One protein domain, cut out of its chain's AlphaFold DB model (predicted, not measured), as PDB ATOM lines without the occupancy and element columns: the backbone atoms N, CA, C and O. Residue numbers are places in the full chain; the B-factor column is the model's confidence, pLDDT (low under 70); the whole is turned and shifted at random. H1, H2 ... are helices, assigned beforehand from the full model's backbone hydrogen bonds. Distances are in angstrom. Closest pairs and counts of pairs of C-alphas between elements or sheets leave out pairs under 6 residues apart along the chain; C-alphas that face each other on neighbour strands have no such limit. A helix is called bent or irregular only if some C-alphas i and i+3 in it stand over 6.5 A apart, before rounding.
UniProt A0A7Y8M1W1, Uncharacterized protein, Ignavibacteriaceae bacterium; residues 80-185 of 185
ATOM      1  N   GLU A  80     -19.254  35.789  24.563       94.88
ATOM      2  CA  GLU A  80     -18.431  34.630  24.921       94.88
ATOM      3  C   GLU A  80     -18.824  34.067  26.294       94.88
ATOM      4  O   GLU A  80     -19.043  32.861  26.434       94.88
ATOM      5  N   ALA A  81     -19.017  34.942  27.284       96.12
ATOM      6  CA  ALA A  81     -19.479  34.574  28.616       96.12
ATOM      7  C   ALA A  81     -20.888  33.960  28.592       96.12
ATOM      8  O   ALA A  81     -21.118  32.965  29.277       96.12
ATOM      9  N   ALA A  82     -21.805  34.481  27.772       96.12
ATOM     10  CA  ALA A  82     -23.144  33.920  27.596       96.12
ATOM     11  C   ALA A  82     -23.105  32.523  26.960       96.12
ATOM     12  O   ALA A  82     -23.756  31.610  27.460       96.12
ATOM     13  N   LYS A  83     -22.298  32.314  25.909       96.81
ATOM     14  CA  LYS A  83     -22.106  30.977  25.313       96.81
ATOM     15  C   LYS A  83     -21.534  29.994  26.328       96.81
ATOM     16  O   LYS A  83     -22.056  28.892  26.479       96.81
ATOM     17  N   PHE A  84     -20.489  30.405  27.047       97.62
ATOM     18  CA  PHE A  84     -19.896  29.599  28.109       97.62
ATOM     19  C   PHE A  84     -20.921  29.272  29.200       97.62
ATOM     20  O   PHE A  84     -20.995  28.132  29.645       97.62
ATOM     21  N   SER A  85     -21.733  30.250  29.596       97.62
ATOM     22  CA  SER A  85     -22.779  30.092  30.601       97.62
ATOM     23  C   SER A  85     -23.874  29.125  30.180       97.62
ATOM     24  O   SER A  85     -24.220  28.251  30.968       97.62
ATOM     25  N   ALA A  86     -24.354  29.210  28.939       98.31
ATOM     26  CA  ALA A  86     -25.339  28.273  28.418       98.31
ATOM     27  C   ALA A  86     -24.793  26.836  28.425       98.31
ATOM     28  O   ALA A  86     -25.440  25.929  28.938       98.31
ATOM     29  N   ILE A  87     -23.568  26.623  27.931       98.31
ATOM     30  CA  ILE A  87     -22.946  25.288  27.908       98.31
ATOM     31  C   ILE A  87     -22.726  24.763  29.332       98.31
ATOM     32  O   ILE A  87     -23.099  23.632  29.639       98.31
ATOM     33  N   ALA A  88     -22.138  25.581  30.206       98.06
ATOM     34  CA  ALA A  88     -21.860  25.198  31.583       98.06
ATOM     35  C   ALA A  88     -23.149  24.893  32.356       98.06
ATOM     36  O   ALA A  88     -23.204  23.881  33.043       98.06
ATOM     37  N   SER A  89     -24.184  25.726  32.213       98.12
ATOM     38  CA  SER A  89     -25.494  25.517  32.838       98.12
ATOM     39  C   SER A  89     -26.127  24.210  32.374       98.12
ATOM     40  O   SER A  89     -26.482  23.383  33.206       98.12
ATOM     41  N   SER A  90     -26.154  23.949  31.063       98.31
ATOM     42  CA  SER A  90     -26.686  22.690  30.536       98.31
ATOM     43  C   SER A  90     -25.980  21.464  31.105       98.31
ATOM     44  O   SER A  90     -26.641  20.511  31.514       98.31
ATOM     45  N   ILE A  91     -24.645  21.490  31.172       98.31
ATOM     46  CA  ILE A  91     -23.859  20.382  31.723       98.31
ATOM     47  C   ILE A  91     -24.114  20.240  33.227       98.31
ATOM     48  O   ILE A  91     -24.429  19.148  33.685       98.31
ATOM     49  N   ILE A  92     -24.011  21.329  33.992       98.00
ATOM     50  CA  ILE A  92     -24.173  21.313  35.452       98.00
ATOM     51  C   ILE A  92     -25.578  20.846  35.832       98.00
ATOM     52  O   ILE A  92     -25.701  19.944  36.651       98.00
ATOM     53  N   THR A  93     -26.629  21.405  35.229       97.50
ATOM     54  CA  THR A  93     -28.012  21.004  35.511       97.50
ATOM     55  C   THR A  93     -28.232  19.532  35.192       97.50
ATOM     56  O   THR A  93     -28.760  18.811  36.032       97.50
ATOM     57  N   THR A  94     -27.765  19.053  34.034       96.88
ATOM     58  CA  THR A  94     -27.894  17.634  33.664       96.88
ATOM     59  C   THR A  94     -27.158  16.727  34.653       96.88
ATOM     60  O   THR A  94     -27.705  15.719  35.089       96.88
ATOM     61  N   LEU A  95     -25.935  17.095  35.050       97.06
ATOM     62  CA  LEU A  95     -25.167  16.338  36.038       97.06
ATOM     63  C   LEU A  95     -25.864  16.307  37.399       97.06
ATOM     64  O   LEU A  95     -25.907  15.250  38.014       97.06
ATOM     65  N   LEU A  96     -26.423  17.428  37.862       96.12
ATOM     66  CA  LEU A  96     -27.148  17.484  39.133       96.12
ATOM     67  C   LEU A  96     -28.395  16.595  39.123       96.12
ATOM     68  O   LEU A  96     -28.616  15.883  40.096       96.12
ATOM     69  N   VAL A  97     -29.160  16.587  38.026       95.81
ATOM     70  CA  VAL A  97     -30.328  15.703  37.873       95.81
ATOM     71  C   VAL A  97     -29.907  14.235  37.934       95.81
ATOM     72  O   VAL A  97     -30.480  13.466  38.696       95.81
ATOM     73  N   ILE A  98     -28.870  13.853  37.181       94.94
ATOM     74  CA  ILE A  98     -28.358  12.474  37.170       94.94
ATOM     75  C   ILE A  98     -27.847  12.075  38.558       94.94
ATOM     76  O   ILE A  98     -28.162  10.995  39.044       94.94
ATOM     77  N   ILE A  99     -27.069  12.940  39.213       94.56
ATOM     78  CA  ILE A  99     -26.561  12.679  40.562       94.56
ATOM     79  C   ILE A  99     -27.725  12.454  41.525       94.56
ATOM     80  O   ILE A  99     -27.700  11.477  42.262       94.56
ATOM     81  N   ASN A 100     -28.749  13.304  41.496       92.94
ATOM     82  CA  ASN A 100     -29.900  13.172  42.384       92.94
ATOM     83  C   ASN A 100     -30.748  11.923  42.098       92.94
ATOM     84  O   ASN A 100     -31.420  11.441  42.994       92.94
ATOM     85  N   GLU A 101     -30.750  11.407  40.869       90.31
ATOM     86  CA  GLU A 101     -31.484  10.181  40.526       90.31
ATOM     87  C   GLU A 101     -30.793   8.922  41.082       90.31
ATOM     88  O   GLU A 101     -31.452   7.986  41.522       90.31
ATOM     89  N   PHE A 102     -29.457   8.879  41.049       91.06
ATOM     90  CA  PHE A 102     -28.695   7.670  41.396       91.06
ATOM     91  C   PHE A 102     -28.080   7.690  42.797       91.06
ATOM     92  O   PHE A 102     -27.689   6.637  43.309       91.06
ATOM     93  N   VAL A 103     -27.943   8.863  43.414       92.19
ATOM     94  CA  VAL A 103     -27.436   9.005  44.782       92.19
ATOM     95  C   VAL A 103     -28.621   9.028  45.749       92.19
ATOM     96  O   VAL A 103     -29.597   9.715  45.468       92.19
ATOM     97  N   PRO A 104     -28.550   8.319  46.894       87.75
ATOM     98  CA  PRO A 104     -29.614   8.357  47.891       87.75
ATOM     99  C   PRO A 104     -29.932   9.784  48.350       87.75
ATOM    100  O   PRO A 104     -29.019  10.571  48.620       87.75
ATOM    101  N   ASP A 105     -31.223  10.088  48.494       87.38
ATOM    102  CA  ASP A 105     -31.690  11.398  48.944       87.38
ATOM    103  C   ASP A 105     -31.139  11.757  50.326       87.38
ATOM    104  O   ASP A 105     -30.940  10.898  51.193       87.38
ATOM    105  N   PHE A 106     -30.977  13.053  50.585       89.19
ATOM    106  CA  PHE A 106     -30.485  13.542  51.872       89.19
ATOM    107  C   PHE A 106     -31.376  13.133  53.046       89.19
ATOM    108  O   PHE A 106     -30.871  12.959  54.151       89.19
ATOM    109  N   GLU A 107     -32.677  12.950  52.830       89.50
ATOM    110  CA  GLU A 107     -33.594  12.426  53.846       89.50
ATOM    111  C   GLU A 107     -33.263  10.985  54.257       89.50
ATOM    112  O   GLU A 107     -33.337  10.653  55.438       89.50
ATOM    113  N   THR A 108     -32.798  10.156  53.319       90.19
ATOM    114  CA  THR A 108     -32.338   8.791  53.626       90.19
ATOM    115  C   THR A 108     -30.974   8.780  54.315       90.19
ATOM    116  O   THR A 108     -30.731   7.961  55.200       90.19
ATOM    117  N   LEU A 109     -30.088   9.711  53.942       90.62
ATOM    118  CA  LEU A 109     -28.734   9.824  54.493       90.62
ATOM    119  C   LEU A 109     -28.705  10.485  55.879       90.62
ATOM    120  O   LEU A 109     -27.844  10.168  56.699       90.62
ATOM    121  N   LEU A 110     -29.626  11.414  56.138       93.06
ATOM    122  CA  LEU A 110     -29.704  12.228  57.353       93.06
ATOM    123  C   LEU A 110     -31.105  12.114  57.987       93.06
ATOM    124  O   LEU A 110     -31.794  13.128  58.132       93.06
ATOM    125  N   PRO A 111     -31.532  10.909  58.415       89.69
ATOM    126  CA  PRO A 111     -32.899  10.660  58.889       89.69
ATOM    127  C   PRO A 111     -33.240  11.387  60.199       89.69
ATOM    128  O   PRO A 111     -34.400  11.462  60.593       89.69
ATOM    129  N   TRP A 112     -32.239  11.923  60.902       92.12
ATOM    130  CA  TRP A 112     -32.433  12.719  62.116       92.12
ATOM    131  C   TRP A 112     -32.819  14.182  61.837       92.12
ATOM    132  O   TRP A 112     -33.139  14.912  62.775       92.12
ATOM    133  N   LEU A 113     -32.744  14.643  60.583       93.62
ATOM    134  CA  LEU A 113     -33.174  15.982  60.177       93.62
ATOM    135  C   LEU A 113     -34.602  15.949  59.632       93.62
ATOM    136  O   LEU A 113     -35.040  14.967  59.043       93.62
ATOM    137  N   ASN A 114     -35.329  17.057  59.789       94.25
ATOM    138  CA  ASN A 114     -36.628  17.201  59.139       94.25
ATOM    139  C   ASN A 114     -36.464  17.267  57.603       94.25
ATOM    140  O   ASN A 114     -35.458  17.773  57.100       94.25
ATOM    141  N   SER A 115     -37.476  16.806  56.860       90.94
ATOM    142  CA  SER A 115     -37.451  16.789  55.383       90.94
ATOM    143  C   SER A 115     -37.236  18.190  54.779       90.94
ATOM    144  O   SER A 115     -36.569  18.360  53.759       90.94
ATOM    145  N   PHE A 116     -37.714  19.237  55.463       93.12
ATOM    146  CA  PHE A 116     -37.487  20.625  55.059       93.12
ATOM    147  C   PHE A 116     -36.000  21.018  55.051       93.12
ATOM    148  O   PHE A 116     -35.559  21.753  54.169       93.12
ATOM    149  N   ILE A 117     -35.205  20.549  56.015       94.00
ATOM    150  CA  ILE A 117     -33.769  20.831  56.082       94.00
ATOM    151  C   ILE A 117     -33.002  19.869  55.177       94.00
ATOM    152  O   ILE A 117     -32.179  20.339  54.391       94.00
ATOM    153  N   SER A 118     -33.266  18.560  55.265       93.50
ATOM    154  CA  SER A 118     -32.506  17.538  54.535       93.50
ATOM    155  C   SER A 118     -32.693  17.650  53.023       93.50
ATOM    156  O   SER A 118     -31.721  17.889  52.317       93.50
ATOM    157  N   ASN A 119     -33.929  17.580  52.531       92.50
ATOM    158  CA  ASN A 119     -34.257  17.650  51.102       92.50
ATOM    159  C   ASN A 119     -34.575  19.073  50.620       92.50
ATOM    160  O   ASN A 119     -34.823  19.302  49.438       92.50
ATOM    161  N   GLY A 120     -34.587  20.058  51.519       93.88
ATOM    162  CA  GLY A 120     -34.811  21.454  51.162       93.88
ATOM    163  C   GLY A 120     -33.561  22.318  51.291       93.88
ATOM    164  O   GLY A 120     -32.945  22.695  50.293       93.88
ATOM    165  N   ILE A 121     -33.213  22.684  52.525       95.25
ATOM    166  CA  ILE A 121     -32.156  23.665  52.803       95.25
ATOM    167  C   ILE A 121     -30.777  23.180  52.341       95.25
ATOM    168  O   ILE A 121     -30.037  23.971  51.758       95.25
ATOM    169  N   ILE A 122     -30.420  21.911  52.557       94.69
ATOM    170  CA  ILE A 122     -29.101  21.385  52.166       94.69
ATOM    171  C   ILE A 122     -28.897  21.459  50.637       94.69
ATOM    172  O   ILE A 122     -27.949  22.133  50.216       94.69
ATOM    173  N   PRO A 123     -29.780  20.886  49.790       94.88
ATOM    174  CA  PRO A 123     -29.714  21.060  48.339       94.88
ATOM    175  C   PRO A 123     -29.694  22.526  47.905       94.88
ATOM    176  O   PRO A 123     -28.950  22.897  46.998       94.88
ATOM    177  N   LEU A 124     -30.473  23.389  48.570       95.69
ATOM    178  CA  LEU A 124     -30.530  24.813  48.240       95.69
ATOM    179  C   LEU A 124     -29.190  25.509  48.504       95.69
ATOM    180  O   LEU A 124     -28.733  26.294  47.677       95.69
ATOM    181  N   VAL A 125     -28.538  25.211  49.628       96.75
ATOM    182  CA  VAL A 125     -27.208  25.741  49.954       96.75
ATOM    183  C   VAL A 125     -26.180  25.262  48.932       96.75
ATOM    184  O   VAL A 125     -25.393  26.073  48.446       96.75
ATOM    185  N   ILE A 126     -26.213  23.982  48.550       96.19
ATOM    186  CA  ILE A 126     -25.337  23.432  47.503       96.19
ATOM    187  C   ILE A 126     -25.552  24.179  46.182       96.19
ATOM    188  O   ILE A 126     -24.586  24.637  45.569       96.19
ATOM    189  N   LEU A 127     -26.808  24.379  45.770       96.00
ATOM    190  CA  LEU A 127     -27.149  25.127  44.562       96.00
ATOM    191  C   LEU A 127     -26.631  26.572  44.621       96.00
ATOM    192  O   LEU A 127     -26.012  27.046  43.669       96.00
ATOM    193  N   ILE A 128     -26.827  27.266  45.747       96.94
ATOM    194  CA  ILE A 128     -26.329  28.633  45.954       96.94
ATOM    195  C   ILE A 128     -24.801  28.674  45.858       96.94
ATOM    196  O   ILE A 128     -24.261  29.582  45.226       96.94
ATOM    197  N   LEU A 129     -24.092  27.698  46.433       98.19
ATOM    198  CA  LEU A 129     -22.633  27.611  46.352       98.19
ATOM    199  C   LEU A 129     -22.149  27.386  44.916       98.19
ATOM    200  O   LEU A 129     -21.185  28.030  44.500       98.19
ATOM    201  N   ILE A 130     -22.831  26.537  44.141       97.56
ATOM    202  CA  ILE A 130     -22.530  26.314  42.718       97.56
ATOM    203  C   ILE A 130     -22.729  27.607  41.921       97.56
ATOM    204  O   ILE A 130     -21.828  28.023  41.190       97.56
ATOM    205  N   ILE A 131     -23.872  28.279  42.096       97.31
ATOM    206  CA  ILE A 131     -24.183  29.550  41.426       97.31
ATOM    207  C   ILE A 131     -23.162  30.625  41.816       97.31
ATOM    208  O   ILE A 131     -22.675  31.362  40.957       97.31
ATOM    209  N   TRP A 132     -22.794  30.704  43.095       97.81
ATOM    210  CA  TRP A 132     -21.812  31.659  43.599       97.81
ATOM    211  C   TRP A 132     -20.406  31.397  43.052       97.81
ATOM    212  O   TRP A 132     -19.730  32.333  42.613       97.81
ATOM    213  N   TYR A 133     -19.965  30.137  43.032       97.88
ATOM    214  CA  TYR A 133     -18.684  29.751  42.444       97.88
ATOM    215  C   TYR A 133     -18.654  30.070  40.948       97.88
ATOM    216  O   TYR A 133     -17.697  30.680  40.468       97.88
ATOM    217  N   PHE A 134     -19.727  29.742  40.225       97.75
ATOM    218  CA  PHE A 134     -19.874  30.069  38.811       97.75
ATOM    219  C   PHE A 134     -19.807  31.585  38.568       97.75
ATOM    220  O   PHE A 134     -19.030  32.037  37.729       97.75
ATOM    221  N   TYR A 135     -20.537  32.379  39.356       97.25
ATOM    222  CA  TYR A 135     -20.493  33.844  39.330       97.25
ATOM    223  C   TYR A 135     -19.073  34.389  39.544       97.25
ATOM    224  O   TYR A 135     -18.595  35.229  38.781       97.25
ATOM    225  N   LYS A 136     -18.354  33.895  40.562       97.56
ATOM    226  CA  LYS A 136     -16.967  34.312  40.829       97.56
ATOM    227  C   LYS A 136     -16.021  33.902  39.702       97.56
ATOM    228  O   LYS A 136     -15.122  34.669  39.349       97.56
ATOM    229  N   TYR A 137     -16.223  32.718  39.135       96.94
ATOM    230  CA  TYR A 137     -15.420  32.205  38.036       96.94
ATOM    231  C   TYR A 137     -15.590  33.046  36.767       96.94
ATOM    232  O   TYR A 137     -14.591  33.475  36.189       96.94
ATOM    233  N   THR A 138     -16.826  33.342  36.352       95.56
ATOM    234  CA  THR A 138     -17.099  34.146  35.147       95.56
ATOM    235  C   THR A 138     -16.609  35.581  35.297       95.56
ATOM    236  O   THR A 138     -15.968  36.101  34.382       95.56
ATOM    237  N   LEU A 139     -16.796  36.179  36.477       95.25
ATOM    238  CA  LEU A 139     -16.222  37.477  36.829       95.25
ATOM    239  C   LEU A 139     -14.706  37.511  36.625       95.25
ATOM    240  O   LEU A 139     -14.189  38.410  35.965       95.25
ATOM    241  N   LYS A 140     -13.986  36.528  37.179       94.38
ATOM    242  CA  LYS A 140     -12.520  36.488  37.113       94.38
ATOM    243  C   LYS A 140     -12.016  36.187  35.701       94.38
ATOM    244  O   LYS A 140     -11.048  36.801  35.262       94.38
ATOM    245  N   LYS A 141     -12.658  35.245  35.006       94.88
ATOM    246  CA  LYS A 141     -12.239  34.765  33.683       94.88
ATOM    247  C   LYS A 141     -12.431  35.819  32.598       94.88
ATOM    248  O   LYS A 141     -11.505  36.070  31.836       94.88
ATOM    249  N   PHE A 142     -13.606  36.440  32.546       93.38
ATOM    250  CA  PHE A 142     -13.968  37.357  31.462       93.38
ATOM    251  C   PHE A 142     -13.828  38.839  31.845       93.38
ATOM    252  O   PHE A 142     -13.948  39.700  30.974       93.38
ATOM    253  N   LYS A 143     -13.517  39.147  33.119       93.50
ATOM    254  CA  LYS A 143     -13.387  40.518  33.654       93.50
ATOM    255  C   LYS A 143     -14.618  41.371  33.325       93.50
ATOM    256  O   LYS A 143     -14.497  42.459  32.764       93.50
ATOM    257  N   LEU A 144     -15.787  40.817  33.632       92.06
ATOM    258  CA  LEU A 144     -17.090  41.361  33.257       92.06
ATOM    259  C   LEU A 144     -17.473  42.587  34.098       92.06
ATOM    260  O   LEU A 144     -17.188  42.660  35.295       92.06
ATOM    261  N   THR A 145     -18.180  43.516  33.468       91.19
ATOM    262  CA  THR A 145     -18.899  44.623  34.111       91.19
ATOM    263  C   THR A 145     -20.233  44.148  34.701       91.19
ATOM    264  O   THR A 145     -20.707  43.056  34.396       91.19
ATOM    265  N   LEU A 146     -20.880  44.971  35.536       89.06
ATOM    266  CA  LEU A 146     -22.129  44.598  36.217       89.06
ATOM    267  C   LEU A 146     -23.228  44.123  35.246       89.06
ATOM    268  O   LEU A 146     -23.854  43.099  35.503       89.06
ATOM    269  N   ILE A 147     -23.424  44.821  34.121       89.75
ATOM    270  CA  ILE A 147     -24.423  44.461  33.096       89.75
ATOM    271  C   ILE A 147     -24.113  43.095  32.497       89.75
ATOM    272  O   ILE A 147     -24.982  42.230  32.414       89.75
ATOM    273  N   GLU A 148     -22.858  42.882  32.108       92.12
ATOM    274  CA  GLU A 148     -22.439  41.645  31.457       92.12
ATOM    275  C   GLU A 148     -22.537  40.453  32.413       92.12
ATOM    276  O   GLU A 148     -22.891  39.353  31.992       92.12
ATOM    277  N   VAL A 149     -22.278  40.664  33.707       93.25
ATOM    278  CA  VAL A 149     -22.464  39.640  34.742       93.25
ATOM    279  C   VAL A 149     -23.935  39.323  34.939       93.25
ATOM    280  O   VAL A 149     -24.291  38.149  34.922       93.25
ATOM    281  N   VAL A 150     -24.793  40.334  35.096       92.44
ATOM    282  CA  VAL A 150     -26.244  40.142  35.245       92.44
ATOM    283  C   VAL A 150     -26.797  39.374  34.045       92.44
ATOM    284  O   VAL A 150     -27.487  38.375  34.227       92.44
ATOM    285  N   GLN A 151     -26.408  39.757  32.828       93.44
ATOM    286  CA  GLN A 151     -26.759  39.047  31.600       93.44
ATOM    287  C   GLN A 151     -26.248  37.598  31.602       93.44
ATOM    288  O   GLN A 151     -26.991  36.678  31.274       93.44
ATOM    289  N   THR A 152     -24.990  37.372  31.988       96.00
ATOM    290  CA  THR A 152     -24.391  36.028  32.037       96.00
ATOM    291  C   THR A 152     -25.100  35.136  33.060       96.00
ATOM    292  O   THR A 152     -25.371  33.972  32.781       96.00
ATOM    293  N   MET A 153     -25.446  35.670  34.231       96.06
ATOM    294  CA  MET A 153     -26.198  34.939  35.255       96.06
ATOM    295  C   MET A 153     -27.647  34.685  34.828       96.06
ATOM    296  O   MET A 153     -28.179  33.610  35.093       96.06
ATOM    297  N   PHE A 154     -28.268  35.629  34.122       95.56
ATOM    298  CA  PHE A 154     -29.599  35.445  33.550       95.56
ATOM    299  C   PHE A 154     -29.619  34.307  32.521       95.56
ATOM    300  O   PHE A 154     -30.502  33.451  32.575       95.56
ATOM    301  N   VAL A 155     -28.617  34.244  31.635       97.44
ATOM    302  CA  VAL A 155     -28.440  33.120  30.700       97.44
ATOM    303  C   VAL A 155     -28.264  31.813  31.467       97.44
ATOM    304  O   VAL A 155     -28.952  30.849  31.154       97.44
ATOM    305  N   PHE A 156     -27.428  31.790  32.509       98.12
ATOM    306  CA  PHE A 156     -27.210  30.591  33.321       98.12
ATOM    307  C   PHE A 156     -28.523  30.030  33.881       98.12
ATOM    308  O   PHE A 156     -28.827  28.853  33.685       98.12
ATOM    309  N   VAL A 157     -29.315  30.874  34.551       96.75
ATOM    310  CA  VAL A 157     -30.581  30.474  35.189       96.75
ATOM    311  C   VAL A 157     -31.626  30.081  34.145       96.75
ATOM    312  O   VAL A 157     -32.306  29.069  34.303       96.75
ATOM    313  N   THR A 158     -31.726  30.836  33.049       96.94
ATOM    314  CA  THR A 158     -32.685  30.549  31.974       96.94
ATOM    315  C   THR A 158     -32.359  29.231  31.282       96.94
ATOM    316  O   THR A 158     -33.250  28.414  31.066       96.94
ATOM    317  N   THR A 159     -31.085  28.977  30.970       98.12
ATOM    318  CA  THR A 159     -30.660  27.707  30.378       98.12
ATOM    319  C   THR A 159     -30.917  26.535  31.323       98.12
ATOM    320  O   THR A 159     -31.434  25.519  30.869       98.12
ATOM    321  N   ALA A 160     -30.661  26.685  32.628       97.62
ATOM    322  CA  ALA A 160     -30.975  25.646  33.611       97.62
ATOM    323  C   ALA A 160     -32.474  25.310  33.598       97.62
ATOM    324  O   ALA A 160     -32.847  24.142  33.524       97.62
ATOM    325  N   PHE A 161     -33.340  26.328  33.590       96.81
ATOM    326  CA  PHE A 161     -34.790  26.137  33.526       96.81
ATOM    327  C   PHE A 161     -35.247  25.453  32.229       96.81
ATOM    328  O   PHE A 161     -36.098  24.561  32.264       96.81
ATOM    329  N   VAL A 162     -34.667  25.828  31.084       97.62
ATOM    330  CA  VAL A 162     -34.936  25.169  29.796       97.62
ATOM    331  C   VAL A 162     -34.522  23.701  29.846       97.62
ATOM    332  O   VAL A 162     -35.275  22.846  29.397       97.62
ATOM    333  N   ILE A 163     -33.363  23.386  30.422       97.94
ATOM    334  CA  ILE A 163     -32.867  22.010  30.520       97.94
ATOM    335  C   ILE A 163     -33.756  21.171  31.438       97.94
ATOM    336  O   ILE A 163     -34.163  20.088  31.034       97.94
ATOM    337  N   LEU A 164     -34.154  21.696  32.601       97.06
ATOM    338  CA  LEU A 164     -35.147  21.047  33.468       97.06
ATOM    339  C   LEU A 164     -36.467  20.795  32.725       97.06
ATOM    340  O   LEU A 164     -37.038  19.713  32.808       97.06
ATOM    341  N   THR A 165     -36.925  21.772  31.939       96.31
ATOM    342  CA  THR A 165     -38.140  21.645  31.119       96.31
ATOM    343  C   THR A 165     -38.001  20.536  30.073       96.31
ATOM    344  O   THR A 165     -38.912  19.727  29.907       96.31
ATOM    345  N   LEU A 166     -36.862  20.462  29.379       95.81
ATOM    346  CA  LEU A 166     -36.591  19.414  28.393       95.81
ATOM    347  C   LEU A 166     -36.531  18.028  29.044       95.81
ATOM    348  O   LEU A 166     -37.099  17.084  28.496       95.81
ATOM    349  N   ILE A 167     -35.892  17.910  30.210       95.00
ATOM    350  CA  ILE A 167     -35.828  16.659  30.976       95.00
ATOM    351  C   ILE A 167     -37.237  16.217  31.386       95.00
ATOM    352  O   ILE A 167     -37.642  15.102  31.057       95.00
ATOM    353  N   GLY A 168     -38.024  17.108  31.995       92.75
ATOM    354  CA  GLY A 168     -39.389  16.802  32.428       92.75
ATOM    355  C   GLY A 168     -40.312  16.362  31.284       92.75
ATOM    356  O   GLY A 168     -41.133  15.458  31.440       92.75
ATOM    357  N   ILE A 169     -40.164  16.960  30.097       91.50
ATOM    358  CA  ILE A 169     -40.978  16.605  28.926       91.50
ATOM    359  C   ILE A 169     -40.533  15.262  28.331       91.50
ATOM    360  O   ILE A 169     -41.371  14.374  28.141       91.50
ATOM    361  N   PHE A 170     -39.237  15.118  28.035       91.88
ATOM    362  CA  PHE A 170     -38.725  14.060  27.159       91.88
ATOM    363  C   PHE A 170     -38.079  12.874  27.872       91.88
ATOM    364  O   PHE A 170     -37.911  11.845  27.230       91.88
ATOM    365  N   PHE A 171     -37.699  12.993  29.143       93.00
ATOM    366  CA  PHE A 171     -36.921  11.963  29.845       93.00
ATOM    367  C   PHE A 171     -37.617  11.417  31.099       93.00
ATOM    368  O   PHE A 171     -37.138  10.456  31.691       93.00
ATOM    369  N   ARG A 172     -38.760  11.979  31.507       92.06
ATOM    370  CA  ARG A 172     -39.569  11.445  32.616       92.06
ATOM    371  C   ARG A 172     -40.625  10.464  32.099       92.06
ATOM    372  O   ARG A 172     -41.497  10.860  31.315       92.06
ATOM    373  N   GLY A 173     -40.510   9.203  32.524       87.94
ATOM    374  CA  GLY A 173     -41.397   8.084  32.179       87.94
ATOM    375  C   GLY A 173     -42.397   7.747  33.292       87.94
ATOM    376  O   GLY A 173     -42.800   8.626  34.056       87.94
ATOM    377  N   VAL A 174     -42.800   6.475  33.375       87.00
ATOM    378  CA  VAL A 174     -43.671   5.950  34.448       87.00
ATOM    379  C   VAL A 174     -43.047   6.236  35.818       87.00
ATOM    380  O   VAL A 174     -41.828   6.168  35.970       87.00
ATOM    381  N   ASP A 175     -43.872   6.620  36.794       86.38
ATOM    382  CA  ASP A 175     -43.454   7.022  38.147       86.38
ATOM    383  C   ASP A 175     -42.485   8.212  38.181       86.38
ATOM    384  O   ASP A 175     -41.787   8.427  39.168       86.38
ATOM    385  N   MET A 176     -42.438   9.004  37.102       89.38
ATOM    386  CA  MET A 176     -41.454  10.073  36.920       89.38
ATOM    387  C   MET A 176     -40.000   9.566  36.974       89.38
ATOM    388  O   MET A 176     -39.084  10.353  37.206       89.38
ATOM    389  N   ALA A 177     -39.756   8.280  36.711       89.56
ATOM    390  CA  ALA A 177     -38.404   7.739  36.627       89.56
ATOM    391  C   ALA A 177     -37.658   8.308  35.411       89.56
ATOM    392  O   ALA A 177     -38.256   8.550  34.348       89.56
ATOM    393  N   LEU A 178     -36.346   8.516  35.554       90.88
ATOM    394  CA  LEU A 178     -35.511   8.959  34.442       90.88
ATOM    395  C   LEU A 178     -35.349   7.824  33.418       90.88
ATOM    396  O   LEU A 178     -34.816   6.755  33.707       90.88
ATOM    397  N   THR A 179     -35.808   8.058  32.192       91.50
ATOM    398  CA  THR A 179     -35.824   7.080  31.098       91.50
ATOM    399  C   THR A 179     -35.426   7.733  29.778       91.50
ATOM    400  O   THR A 179     -35.434   8.955  29.624       91.50
ATOM    401  N   PHE A 180     -35.043   6.918  28.795       88.88
ATOM    402  CA  PHE A 180     -34.788   7.431  27.452       88.88
ATOM    403  C   PHE A 180     -36.098   7.804  26.736       88.88
ATOM    404  O   PHE A 180     -37.099   7.120  26.945       88.88
ATOM    405  N   PRO A 181     -36.097   8.797  25.822       86.44
ATOM    406  CA  PRO A 181     -37.320   9.330  25.206       86.44
ATOM    407  C   PRO A 181     -38.216   8.310  24.495       86.44
ATOM    408  O   PRO A 181     -39.424   8.499  24.410       86.44
ATOM    409  N   TRP A 182     -37.641   7.221  23.984       84.38
ATOM    410  CA  TRP A 182     -38.381   6.147  23.313       84.38
ATOM    411  C   TRP A 182     -39.038   5.144  24.278       84.38
ATOM    412  O   TRP A 182     -39.823   4.317  23.827       84.38
ATOM    413  N   ASN A 183     -38.758   5.237  25.581       81.94
ATOM    414  CA  ASN A 183     -39.337   4.406  26.644       81.94
ATOM    415  C   ASN A 183     -40.324   5.190  27.536       81.94
ATOM    416  O   ASN A 183     -40.707   4.709  28.596       81.94
ATOM    417  N   VAL A 184     -40.688   6.417  27.145       73.25
ATOM    418  CA  VAL A 184     -41.561   7.315  27.927       73.25
ATOM    419  C   VAL A 184     -43.053   6.967  27.789       73.25
ATOM    420  O   VAL A 184     -43.865   7.483  28.557       73.25
ATOM    421  N   LEU A 185     -43.407   6.129  26.806       60.28
ATOM    422  CA  LEU A 185     -44.779   5.714  26.489       60.28
ATOM    423  C   LEU A 185     -45.250   4.526  27.328       60.28
ATOM    424  O   LEU A 185     -44.458   3.570  27.486       60.28
TER     425      LEU A 185
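This is residues 80 to 185 of the 185 residues of an uncharacterized protein of Ignavibacteriaceae bacterium (UniProt A0A7Y8M1W1). Three long helices, H1, H3 and H4, gather near one end, where H1 and H4 begin and H3 ends, and splay apart toward the other; H1 packs on H4, while H3 and H4 make an open V. Little H2 packs on the beginning of H3, and residues 171 to 185 form a looped tail after H4. The printed part has 106 residues with four named helices, H1 to H4 in that order, and no named strand: all helix. It is loose and flat, with a radius of gyration of the C-alphas of 16.2 A and spans of 44 by 40 by 16 A.

Find C-alpha 80 at (-18.431, 34.630, 24.921); from there H1 runs 33.2 A through residues 80 to 102. H2 is residues 106 to 109. H3, residues 115 to 142, runs 39.3 A; it is neither bent nor irregular, but only just: C-alphas 119 and 122 are 6.5 A apart. H4, residues 146 to 170, runs 35.9 A to C-alpha 170 at (-38.725, 14.060, 27.159).

Look first at H1 and H4, which touch, closest at the C-alphas of Ala 82 and Thr 152, 5.1 A apart; they run the same way at a steep tilt of 40 degrees. H1 and H3 are close but not clearly touching, closest at C-alphas 81 and 142, 6.8 A. H3 touches H2 with residues 115 to 122 alone, closest at C-alphas 106 and 118, 5.2 A. Residues 135 to 139 of H3 touch residues 149 to 153 of H4, closest at C-alphas 139 and 149, 6.9 A; these helices run opposite ways at a steep tilt of 47 degrees. H2 is apart from H1 and H4. Every O i to N i+4 pair is within hydrogen-bond range in H1 and H4, 22 of 24 are in H3, and H2 is too short for such a pair.

The C-alphas of Lys 143 and Leu 185, the two farthest apart, are 47.4 A apart. The printed part has no cut, and its three links between helices are tight. Mean pLDDT of the printed part is 93.5; look for low confidence at residue 185, the one printed residue under 70.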